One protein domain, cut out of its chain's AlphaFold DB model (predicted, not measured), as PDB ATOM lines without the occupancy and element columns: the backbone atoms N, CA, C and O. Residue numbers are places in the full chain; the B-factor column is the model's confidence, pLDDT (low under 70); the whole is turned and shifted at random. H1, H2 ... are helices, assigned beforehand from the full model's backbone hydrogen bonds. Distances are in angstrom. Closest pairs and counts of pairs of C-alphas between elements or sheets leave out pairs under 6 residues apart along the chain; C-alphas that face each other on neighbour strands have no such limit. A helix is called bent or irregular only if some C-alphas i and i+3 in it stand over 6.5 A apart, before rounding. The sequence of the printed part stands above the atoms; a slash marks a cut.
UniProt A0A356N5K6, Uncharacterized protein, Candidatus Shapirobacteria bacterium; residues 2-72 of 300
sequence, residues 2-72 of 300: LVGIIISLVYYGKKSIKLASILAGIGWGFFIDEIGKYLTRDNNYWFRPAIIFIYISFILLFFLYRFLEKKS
ATOM      1  N   LEU A   2      -3.988 -17.520  39.780       94.81
ATOM      2  CA  LEU A   2      -4.430 -16.147  40.082       94.81
ATOM      3  C   LEU A   2      -3.287 -15.207  40.477       94.81
ATOM      4  O   LEU A   2      -3.189 -14.125  39.921       94.81
ATOM      5  N   VAL A   3      -2.370 -15.647  41.345       95.00
ATOM      6  CA  VAL A   3      -1.187 -14.851  41.726       95.00
ATOM      7  C   VAL A   3      -0.356 -14.435  40.505       95.00
ATOM      8  O   VAL A   3       0.045 -13.284  40.407       95.00
ATOM      9  N   GLY A   4      -0.140 -15.338  39.543       93.62
ATOM     10  CA  GLY A   4       0.588 -15.015  38.312       93.62
ATOM     11  C   GLY A   4      -0.153 -13.991  37.450       93.62
ATOM     12  O   GLY A   4       0.459 -13.050  36.957       93.62
ATOM     13  N   ILE A   5      -1.477 -14.123  37.333       94.44
ATOM     14  CA  ILE A   5      -2.321 -13.155  36.612       94.44
ATOM     15  C   ILE A   5      -2.259 -11.781  37.288       94.44
ATOM     16  O   ILE A   5      -2.038 -10.784  36.611       94.44
ATOM     17  N   ILE A   6      -2.379 -11.726  38.617       96.00
ATOM     18  CA  ILE A   6      -2.275 -10.482  39.390       96.00
ATOM     19  C   ILE A   6      -0.905  -9.837  39.174       96.00
ATOM     20  O   ILE A   6      -0.841  -8.642  38.903       96.00
ATOM     21  N   ILE A   7       0.185 -10.612  39.217       94.69
ATOM     22  CA  ILE A   7       1.528 -10.074  38.962       94.69
ATOM     23  C   ILE A   7       1.612  -9.471  37.558       94.69
ATOM     24  O   ILE A   7       2.148  -8.380  37.413       94.69
ATOM     25  N   SER A   8       1.040 -10.132  36.549       93.44
ATOM     26  CA  SER A   8       1.024  -9.622  35.173       93.44
ATOM     27  C   SER A   8       0.161  -8.369  34.978       93.44
ATOM     28  O   SER A   8       0.344  -7.680  33.978       93.44
ATOM     29  N   LEU A   9      -0.801  -8.104  35.870       93.38
ATOM     30  CA  LEU A   9      -1.673  -6.926  35.812       93.38
ATOM     31  C   LEU A   9      -1.128  -5.750  36.631       93.38
ATOM     32  O   LEU A   9      -1.361  -4.602  36.267       93.38
ATOM     33  N   VAL A  10      -0.435  -6.031  37.736       95.81
ATOM     34  CA  VAL A  10       0.063  -5.017  38.679       95.81
ATOM     35  C   VAL A  10       1.481  -4.571  38.339       95.81
ATOM     36  O   VAL A  10       1.803  -3.392  38.471       95.81
ATOM     37  N   TYR A  11       2.338  -5.502  37.920       91.44
ATOM     38  CA  TYR A  11       3.749  -5.231  37.682       91.44
ATOM     39  C   TYR A  11       4.063  -5.249  36.192       91.44
ATOM     40  O   TYR A  11       3.665  -6.149  35.454       91.44
ATOM     41  N   TYR A  12       4.850  -4.265  35.772       87.56
ATOM     42  CA  TYR A  12       5.375  -4.182  34.418       87.56
ATOM     43  C   TYR A  12       6.781  -4.778  34.353       87.56
ATOM     44  O   TYR A  12       7.437  -5.004  35.375       87.56
ATOM     45  N   GLY A  13       7.218  -5.043  33.129       85.69
ATOM     46  CA  GLY A  13       8.581  -5.450  32.846       85.69
ATOM     47  C   GLY A  13       8.800  -6.955  32.714       85.69
ATOM     48  O   GLY A  13       8.012  -7.795  33.166       85.69
ATOM     49  N   LYS A  14       9.909  -7.312  32.076       83.31
ATOM     50  CA  LYS A  14      10.244  -8.687  31.685       83.31
ATOM     51  C   LYS A  14      10.394  -9.629  32.859       83.31
ATOM     52  O   LYS A  14       9.998 -10.793  32.775       83.31
ATOM     53  N   LYS A  15      11.012  -9.161  33.944       86.06
ATOM     54  CA  LYS A  15      11.245  -9.975  35.148       86.06
ATOM     55  C   LYS A  15       9.906 -10.366  35.774       86.06
ATOM     56  O   LYS A  15       9.684 -11.546  36.050       86.06
ATOM     57  N   SER A  16       8.992  -9.405  35.882       90.44
ATOM     58  CA  SER A  16       7.626  -9.594  36.373       90.44
ATOM     59  C   SER A  16       6.838 -10.562  35.490       90.44
ATOM     60  O   SER A  16       6.263 -11.519  36.004       90.44
ATOM     61  N   ILE A  17       6.888 -10.397  34.162       89.38
ATOM     62  CA  ILE A  17       6.212 -11.289  33.202       89.38
ATOM     63  C   ILE A  17       6.762 -12.721  33.272       89.38
ATOM     64  O   ILE A  17       5.992 -13.686  33.245       89.38
ATOM     65  N   LYS A  18       8.085 -12.897  33.405       90.25
ATOM     66  CA  LYS A  18       8.700 -14.224  33.595       90.25
ATOM     67  C   LYS A  18       8.205 -14.881  34.886       90.25
ATOM     68  O   LYS A  18       7.790 -16.039  34.853       90.25
ATOM     69  N   LEU A  19       8.204 -14.152  36.003       93.12
ATOM     70  CA  LEU A  19       7.708 -14.657  37.289       93.12
ATOM     71  C   LEU A  19       6.212 -14.991  37.236       93.12
ATOM     72  O   LEU A  19       5.811 -16.077  37.656       93.12
ATOM     73  N   ALA A  20       5.402 -14.101  36.660       95.12
ATOM     74  CA  ALA A  20       3.978 -14.313  36.428       95.12
ATOM     75  C   ALA A  20       3.727 -15.594  35.626       95.12
ATOM     76  O   ALA A  20       2.890 -16.407  36.016       95.12
ATOM     77  N   SER A  21       4.496 -15.813  34.557       93.19
ATOM     78  CA  SER A  21       4.380 -16.996  33.700       93.19
ATOM     79  C   SER A  21       4.712 -18.290  34.451       93.19
ATOM     80  O   SER A  21       4.000 -19.284  34.305       93.19
ATOM     81  N   ILE A  22       5.750 -18.281  35.299       94.19
ATOM     82  CA  ILE A  22       6.123 -19.430  36.142       94.19
ATOM     83  C   ILE A  22       5.004 -19.747  37.142       94.19
ATOM     84  O   ILE A  22       4.551 -20.887  37.222       94.19
ATOM     85  N   LEU A  23       4.511 -18.744  37.873       95.44
ATOM     86  CA  LEU A  23       3.468 -18.926  38.890       95.44
ATOM     87  C   LEU A  23       2.103 -19.286  38.286       95.44
ATOM     88  O   LEU A  23       1.321 -20.038  38.882       95.44
ATOM     89  N   ALA A  24       1.799 -18.765  37.097       93.81
ATOM     90  CA  ALA A  24       0.637 -19.170  36.322       93.81
ATOM     91  C   ALA A  24       0.750 -20.644  35.910       93.81
ATOM     92  O   ALA A  24      -0.180 -21.404  36.173       93.81
ATOM     93  N   GLY A  25       1.904 -21.055  35.373       91.94
ATOM     94  CA  GLY A  25       2.183 -22.433  34.966       91.94
ATOM     95  C   GLY A  25       2.134 -23.442  36.116       91.94
ATOM     96  O   GLY A  25       1.489 -24.477  35.979       91.94
ATOM     97  N   ILE A  26       2.724 -23.122  37.275       92.88
ATOM     98  CA  ILE A  26       2.610 -23.950  38.492       92.88
ATOM     99  C   ILE A  26       1.137 -24.107  38.886       92.88
ATOM    100  O   ILE A  26       0.674 -25.206  39.175       92.88
ATOM    101  N   GLY A  27       0.378 -23.009  38.847       92.19
ATOM    102  CA  GLY A  27      -1.053 -23.041  39.126       92.19
ATOM    103  C   GLY A  27      -1.859 -23.894  38.152       92.19
ATOM    104  O   GLY A  27      -2.768 -24.591  38.583       92.19
ATOM    105  N   TRP A  28      -1.527 -23.843  36.861       91.31
ATOM    106  CA  TRP A  28      -2.134 -24.710  35.855       91.31
ATOM    107  C   TRP A  28      -1.827 -26.186  36.126       91.31
ATOM    108  O   TRP A  28      -2.725 -27.019  36.053       91.31
ATOM    109  N   GLY A  29      -0.583 -26.499  36.505       87.88
ATOM    110  CA  GLY A  29      -0.184 -27.848  36.905       87.88
ATOM    111  C   GLY A  29      -1.040 -28.388  38.049       87.88
ATOM    112  O   GLY A  29      -1.620 -29.457  37.905       87.88
ATOM    113  N   PHE A  30      -1.200 -27.621  39.134       88.19
ATOM    114  CA  PHE A  30      -2.071 -28.007  40.253       88.19
ATOM    115  C   PHE A  30      -3.550 -28.121  39.864       88.19
ATOM    116  O   PHE A  30      -4.252 -28.990  40.365       88.19
ATOM    117  N   PHE A  31      -4.041 -27.270  38.964       88.69
ATOM    118  CA  PHE A  31      -5.422 -27.363  38.489       88.69
ATOM    119  C   PHE A  31      -5.678 -28.668  37.722       88.69
ATOM    120  O   PHE A  31      -6.673 -29.352  37.953       88.69
ATOM    121  N   ILE A  32      -4.754 -29.028  36.833       85.94
ATOM    122  CA  ILE A  32      -4.808 -30.279  36.078       85.94
ATOM    123  C   ILE A  32      -4.610 -31.498  36.994       85.94
ATOM    124  O   ILE A  32      -5.259 -32.521  36.780       85.94
ATOM    125  N   ASP A  33      -3.783 -31.375  38.035       80.19
ATOM    126  CA  ASP A  33      -3.609 -32.387  39.084       80.19
ATOM    127  C   ASP A  33      -4.929 -32.719  39.795       80.19
ATOM    128  O   ASP A  33      -5.310 -33.884  39.894       80.19
ATOM    129  N   GLU A  34      -5.667 -31.688  40.221       86.06
ATOM    130  CA  GLU A  34      -6.973 -31.847  40.865       86.06
ATOM    131  C   GLU A  34      -8.003 -32.468  39.913       86.06
ATOM    132  O   GLU A  34      -8.680 -33.420  40.294       86.06
ATOM    133  N   ILE A  35      -8.078 -32.022  38.651       80.94
ATOM    134  CA  ILE A  35      -8.955 -32.653  37.641       80.94
ATOM    135  C   ILE A  35      -8.624 -34.141  37.475       80.94
ATOM    136  O   ILE A  35      -9.531 -34.963  37.338       80.94
ATOM    137  N   GLY A  36      -7.337 -34.495  37.509       73.31
ATOM    138  CA  GLY A  36      -6.884 -35.879  37.427       73.31
ATOM    139  C   GLY A  36      -7.441 -36.761  38.546       73.31
ATOM    140  O   GLY A  36      -7.788 -37.912  38.282       73.31
ATOM    141  N   LYS A  37      -7.601 -36.221  39.764       74.56
ATOM    142  CA  LYS A  37      -8.193 -36.943  40.906       74.56
ATOM    143  C   LYS A  37      -9.659 -37.273  40.637       74.56
ATOM    144  O   LYS A  37     -10.043 -38.430  40.764       74.56
ATOM    145  N   TYR A  38     -10.443 -36.310  40.153       76.88
ATOM    146  CA  TYR A  38     -11.884 -36.477  39.896       76.88
ATOM    147  C   TYR A  38     -12.229 -37.347  38.675       76.88
ATOM    148  O   TYR A  38     -13.404 -37.537  38.362       76.88
ATOM    149  N   LEU A  39     -11.233 -37.890  37.969       71.88
ATOM    150  CA  LEU A  39     -11.465 -38.754  36.810       71.88
ATOM    151  C   LEU A  39     -12.050 -40.124  37.198       71.88
ATOM    152  O   LEU A  39     -12.634 -40.812  36.361       71.88
ATOM    153  N   THR A  40     -11.910 -40.526  38.463       63.38
ATOM    154  CA  THR A  40     -12.488 -41.764  39.001       63.38
ATOM    155  C   THR A  40     -13.485 -41.455  40.108       63.38
ATOM    156  O   THR A  40     -13.330 -40.476  40.831       63.38
ATOM    157  N   ARG A  41     -14.505 -42.312  40.266       60.94
ATOM    158  CA  ARG A  41     -15.506 -42.176  41.341       60.94
ATOM    159  C   ARG A  41     -14.876 -42.161  42.739       60.94
ATOM    160  O   ARG A  41     -15.425 -41.525  43.630       60.94
ATOM    161  N   ASP A  42     -13.716 -42.797  42.885       73.06
ATOM    162  CA  ASP A  42     -13.003 -42.938  44.158       73.06
ATOM    163  C   ASP A  42     -11.900 -41.881  44.356       73.06
ATOM    164  O   ASP A  42     -11.069 -42.015  45.251       73.06
ATOM    165  N   ASN A  43     -11.852 -40.836  43.519       66.62
ATOM    166  CA  ASN A  43     -10.829 -39.784  43.550       66.62
ATOM    167  C   ASN A  43      -9.376 -40.307  43.517       66.62
ATOM    168  O   ASN A  43      -8.463 -39.736  44.122       66.62
ATOM    169  N   ASN A  44      -9.147 -41.422  42.825       66.44
ATOM    170  CA  ASN A  44      -7.874 -42.118  42.841       66.44
ATOM    171  C   ASN A  44      -6.872 -41.496  41.858       66.44
ATOM    172  O   ASN A  44      -6.913 -41.727  40.649       66.44
ATOM    173  N   TYR A  45      -5.914 -40.761  42.414       59.88
ATOM    174  CA  TYR A  45      -4.802 -40.147  41.689       59.88
ATOM    175  C   TYR A  45      -3.884 -41.153  40.969       59.88
ATOM    176  O   TYR A  45      -3.259 -40.825  39.964       59.88
ATOM    177  N   TRP A  46      -3.826 -42.400  41.448       61.09
ATOM    178  CA  TRP A  46      -3.026 -43.479  40.854       61.09
ATOM    179  C   TRP A  46      -3.720 -44.163  39.674       61.09
ATOM    180  O   TRP A  46      -3.229 -45.155  39.129       61.09
ATOM    181  N   PHE A  47      -4.868 -43.637  39.248       64.50
ATOM    182  CA  PHE A  47      -5.529 -44.096  38.045       64.50
ATOM    183  C   PHE A  47      -4.694 -43.730  36.812       64.50
ATOM    184  O   PHE A  47      -4.560 -42.565  36.443       64.50
ATOM    185  N   ARG A  48      -4.126 -44.747  36.155       63.34
ATOM    186  CA  ARG A  48      -3.128 -44.606  35.072       63.34
ATOM    187  C   ARG A  48      -3.518 -43.623  33.958       63.34
ATOM    188  O   ARG A  48      -2.654 -42.851  33.539       63.34
ATOM    189  N   PRO A  49      -4.786 -43.571  33.496       69.62
ATOM    190  CA  PRO A  49      -5.203 -42.583  32.503       69.62
ATOM    191  C   PRO A  49      -4.992 -41.127  32.931       69.62
ATOM    192  O   PRO A  49      -4.707 -40.297  32.071       69.62
ATOM    193  N   ALA A  50      -5.073 -40.805  34.228       74.12
ATOM    194  CA  ALA A  50      -4.932 -39.433  34.716       74.12
ATOM    195  C   ALA A  50      -3.584 -38.822  34.300       74.12
ATOM    196  O   ALA A  50      -3.556 -37.750  33.701       74.12
ATOM    197  N   ILE A  51      -2.476 -39.544  34.496       78.44
ATOM    198  CA  ILE A  51      -1.115 -39.071  34.178       78.44
ATOM    199  C   ILE A  51      -0.967 -38.751  32.682       78.44
ATOM    200  O   ILE A  51      -0.296 -37.793  32.293       78.44
ATOM    201  N   ILE A  52      -1.639 -39.518  31.827       81.00
ATOM    202  CA  ILE A  52      -1.624 -39.306  30.379       81.00
ATOM    203  C   ILE A  52      -2.356 -38.019  30.027       81.00
ATOM    204  O   ILE A  52      -1.838 -37.239  29.235       81.00
ATOM    205  N   PHE A  53      -3.525 -37.766  30.621       81.69
ATOM    206  CA  PHE A  53      -4.258 -36.518  30.399       81.69
ATOM    207  C   PHE A  53      -3.460 -35.305  30.873       81.69
ATOM    208  O   PHE A  53      -3.394 -34.306  30.151       81.69
ATOM    209  N   ILE A  54      -2.778 -35.418  32.019       84.00
ATOM    210  CA  ILE A  54      -1.844 -34.393  32.494       84.00
ATOM    211  C   ILE A  54      -0.787 -34.125  31.414       84.00
ATOM    212  O   ILE A  54      -0.602 -32.979  30.996       84.00
ATOM    213  N   TYR A  55      -0.136 -35.167  30.895       86.62
ATOM    214  CA  TYR A  55       0.914 -35.021  29.888       86.62
ATOM    215  C   TYR A  55       0.411 -34.471  28.540       86.62
ATOM    216  O   TYR A  55       1.023 -33.559  27.977       86.62
ATOM    217  N   ILE A  56      -0.738 -34.953  28.054       87.88
ATOM    218  CA  ILE A  56      -1.403 -34.443  26.846       87.88
ATOM    219  C   ILE A  56      -1.712 -32.956  27.010       87.88
ATOM    220  O   ILE A  56      -1.474 -32.188  26.079       87.88
ATOM    221  N   SER A  57      -2.178 -32.522  28.186       90.06
ATOM    222  CA  SER A  57      -2.459 -31.105  28.442       90.06
ATOM    223  C   SER A  57      -1.211 -30.233  28.244       90.06
ATOM    224  O   SER A  57      -1.285 -29.197  27.580       90.06
ATOM    225  N   PHE A  58      -0.040 -30.682  28.715       88.88
ATOM    226  CA  PHE A  58       1.226 -29.970  28.522       88.88
ATOM    227  C   PHE A  58       1.648 -29.921  27.054       88.88
ATOM    228  O   PHE A  58       2.122 -28.888  26.578       88.88
ATOM    229  N   ILE A  59       1.459 -31.016  26.319       91.38
ATOM    230  CA  ILE A  59       1.776 -31.066  24.890       91.38
ATOM    231  C   ILE A  59       0.850 -30.162  24.081       91.38
ATOM    232  O   ILE A  59       1.323 -29.425  23.214       91.38
ATOM    233  N   LEU A  60      -0.449 -30.163  24.379       92.56
ATOM    234  CA  LEU A  60      -1.411 -29.272  23.738       92.56
ATOM    235  C   LEU A  60      -1.087 -27.808  24.030       92.56
ATOM    236  O   LEU A  60      -1.084 -27.005  23.100       92.56
ATOM    237  N   LEU A  61      -0.736 -27.462  25.272       92.19
ATOM    238  CA  LEU A  61      -0.272 -26.116  25.613       92.19
ATOM    239  C   LEU A  61       0.997 -25.731  24.850       92.19
ATOM    240  O   LEU A  61       1.091 -24.615  24.344       92.19
ATOM    241  N   PHE A  62       1.957 -26.648  24.717       91.88
ATOM    242  CA  PHE A  62       3.158 -26.408  23.923       91.88
ATOM    243  C   PHE A  62       2.822 -26.149  22.447       91.88
ATOM    244  O   PHE A  62       3.333 -25.194  21.856       91.88
ATOM    245  N   PHE A  63       1.957 -26.964  21.838       93.88
ATOM    246  CA  PHE A  63       1.546 -26.767  20.448       93.88
ATOM    247  C   PHE A  63       0.718 -25.499  20.261       93.88
ATOM    248  O   PHE A  63       0.924 -24.794  19.275       93.88
ATOM    249  N   LEU A  64      -0.158 -25.172  21.211       94.06
ATOM    250  CA  LEU A  64      -0.907 -23.922  21.226       94.06
ATOM    251  C   LEU A  64       0.050 -22.729  21.279       94.06
ATOM    252  O   LEU A  64      -0.051 -21.834  20.444       94.06
ATOM    253  N   TYR A  65       1.033 -22.754  22.182       92.06
ATOM    254  CA  TYR A  65       2.079 -21.736  22.249       92.06
ATOM    255  C   TYR A  65       2.813 -21.605  20.913       92.06
ATOM    256  O   TYR A  65       2.901 -20.510  20.369       92.06
ATOM    257  N   ARG A  66       3.274 -22.717  20.327       91.81
ATOM    258  CA  ARG A  66       3.962 -22.713  19.024       91.81
ATOM    259  C   ARG A  66       3.092 -22.183  17.891       91.81
ATOM    260  O   ARG A  66       3.586 -21.497  16.997       91.81
ATOM    261  N   PHE A  67       1.808 -22.514  17.904       92.19
ATOM    262  CA  PHE A  67       0.844 -22.043  16.921       92.19
ATOM    263  C   PHE A  67       0.633 -20.529  17.036       92.19
ATOM    264  O   PHE A  67       0.684 -19.826  16.024       92.19
ATOM    265  N   LEU A  68       0.468 -20.021  18.260       90.88
ATOM    266  CA  LEU A  68       0.324 -18.594  18.542       90.88
ATOM    267  C   LEU A  68       1.612 -17.818  18.233       90.88
ATOM    268  O   LEU A  68       1.545 -16.794  17.560       90.88
ATOM    269  N   GLU A  69       2.779 -18.340  18.621       87.31
ATOM    270  CA  GLU A  69       4.103 -17.779  18.313       87.31
ATOM    271  C   GLU A  69       4.285 -17.625  16.797       87.31
ATOM    272  O   GLU A  69       4.620 -16.550  16.306       87.31
ATOM    273  N   LYS A  70       3.989 -18.679  16.027       84.31
ATOM    274  CA  LYS A  70       4.096 -18.647  14.562       84.31
ATOM    275  C   LYS A  70       3.107 -17.665  13.924       84.31
ATOM    276  O   LYS A  70       3.423 -17.060  12.896       84.31
ATOM    277  N   LYS A  71       1.897 -17.540  14.481       80.31
ATOM    278  CA  LYS A  71       0.848 -16.649  13.964       80.31
ATOM    279  C   LYS A  71       1.067 -15.191  14.367       80.31
ATOM    280  O   LYS A  71       0.596 -14.307  13.649       80.31
ATOM    281  N   SER A  72       1.809 -14.942  15.444       75.75
ATOM    282  CA  SER A  72       2.304 -13.624  15.837       75.75
ATOM    283  C   SER A  72       3.308 -13.122  14.795       75.75
ATOM    284  O   SER A  72       4.524 -13.165  14.972       75.75
TER     285      SER A  72
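What this domain is: This is residues 2 to 72 of the 300 residues of an uncharacterized protein of Candidatus Shapirobacteria bacterium (UniProt A0A356N5K6). Two long helices, H2 and H3, make a narrow, flat V that is joined at one end and open at the other, and a short helix, H1, folds back along the first part of H2 on the side away from H3. The arms of the V meet only near the joined end, and residues 59 to 72, most of H3 and the last printed residue, stick out free. The printed part has 71 residues with three named helices, in the order H1, H2, H3, and no named strand; its class is all helix. The whole is loose, with a radius of gyration of the C-alphas of 15.1 A, and its C-alphas span 44 by 28 by 13 A.

How they stand to each other: H2, residues 14 to 37, touches both other helices. H1, residues 2 to 10, touches H2 at residues 16 to 27 of H2 alone. The closest C-alphas of the two are those of Gly 4 and Ala 20, 3.9 A apart. H1 and H2 form a helical hairpin, running opposite ways at a shallow tilt of 22 degrees. H3, residues 48 to 71, also touches H2, but with residues 50 to 54 of H3 and residues 32 to 37 of H2 alone. Their closest C-alphas are those of Gly 36 and Ala 50, 4.9 A apart. H2 and H3 form a second helical hairpin, running opposite ways at a shallow tilt of 33 degrees, only just short of steep. H1 and H3 are apart. In H1 and H2 every O i to N i+4 pair is within hydrogen-bond range, and in H3 19 of 20 are.

Where its parts are: H2 has 24 residues and measures 35.0 A from C-alpha 14 at (10.244, -8.687, 31.685) to C-alpha 37 at (-8.193, -36.943, 40.906). H3, also 24 residues, measures 35.3 A from Arg 48 to Lys 71, with C-alpha 71 at (0.848, -16.649, 13.964). H1 has 9 residues and measures 12.1 A, beginning with C-alpha 2 at (-4.430, -16.147, 40.082). No helix is bent.

The domain as a whole: The two C-alphas farthest apart are those of Gly 13 and Arg 41, at 44.7 A. The printed part runs from residue 2 to residue 72 of a chain of 300 residues and has no cut. The link from H1 to H2 is tight, with 3 residues, and the link from H2 to H3 is short, with 10 residues. The mean pLDDT of the printed part is 85.0. In this predicted model 9 residues are under 70, namely residues 40 to 41 and 43 to 49, of which 48 and 49 belong to H3.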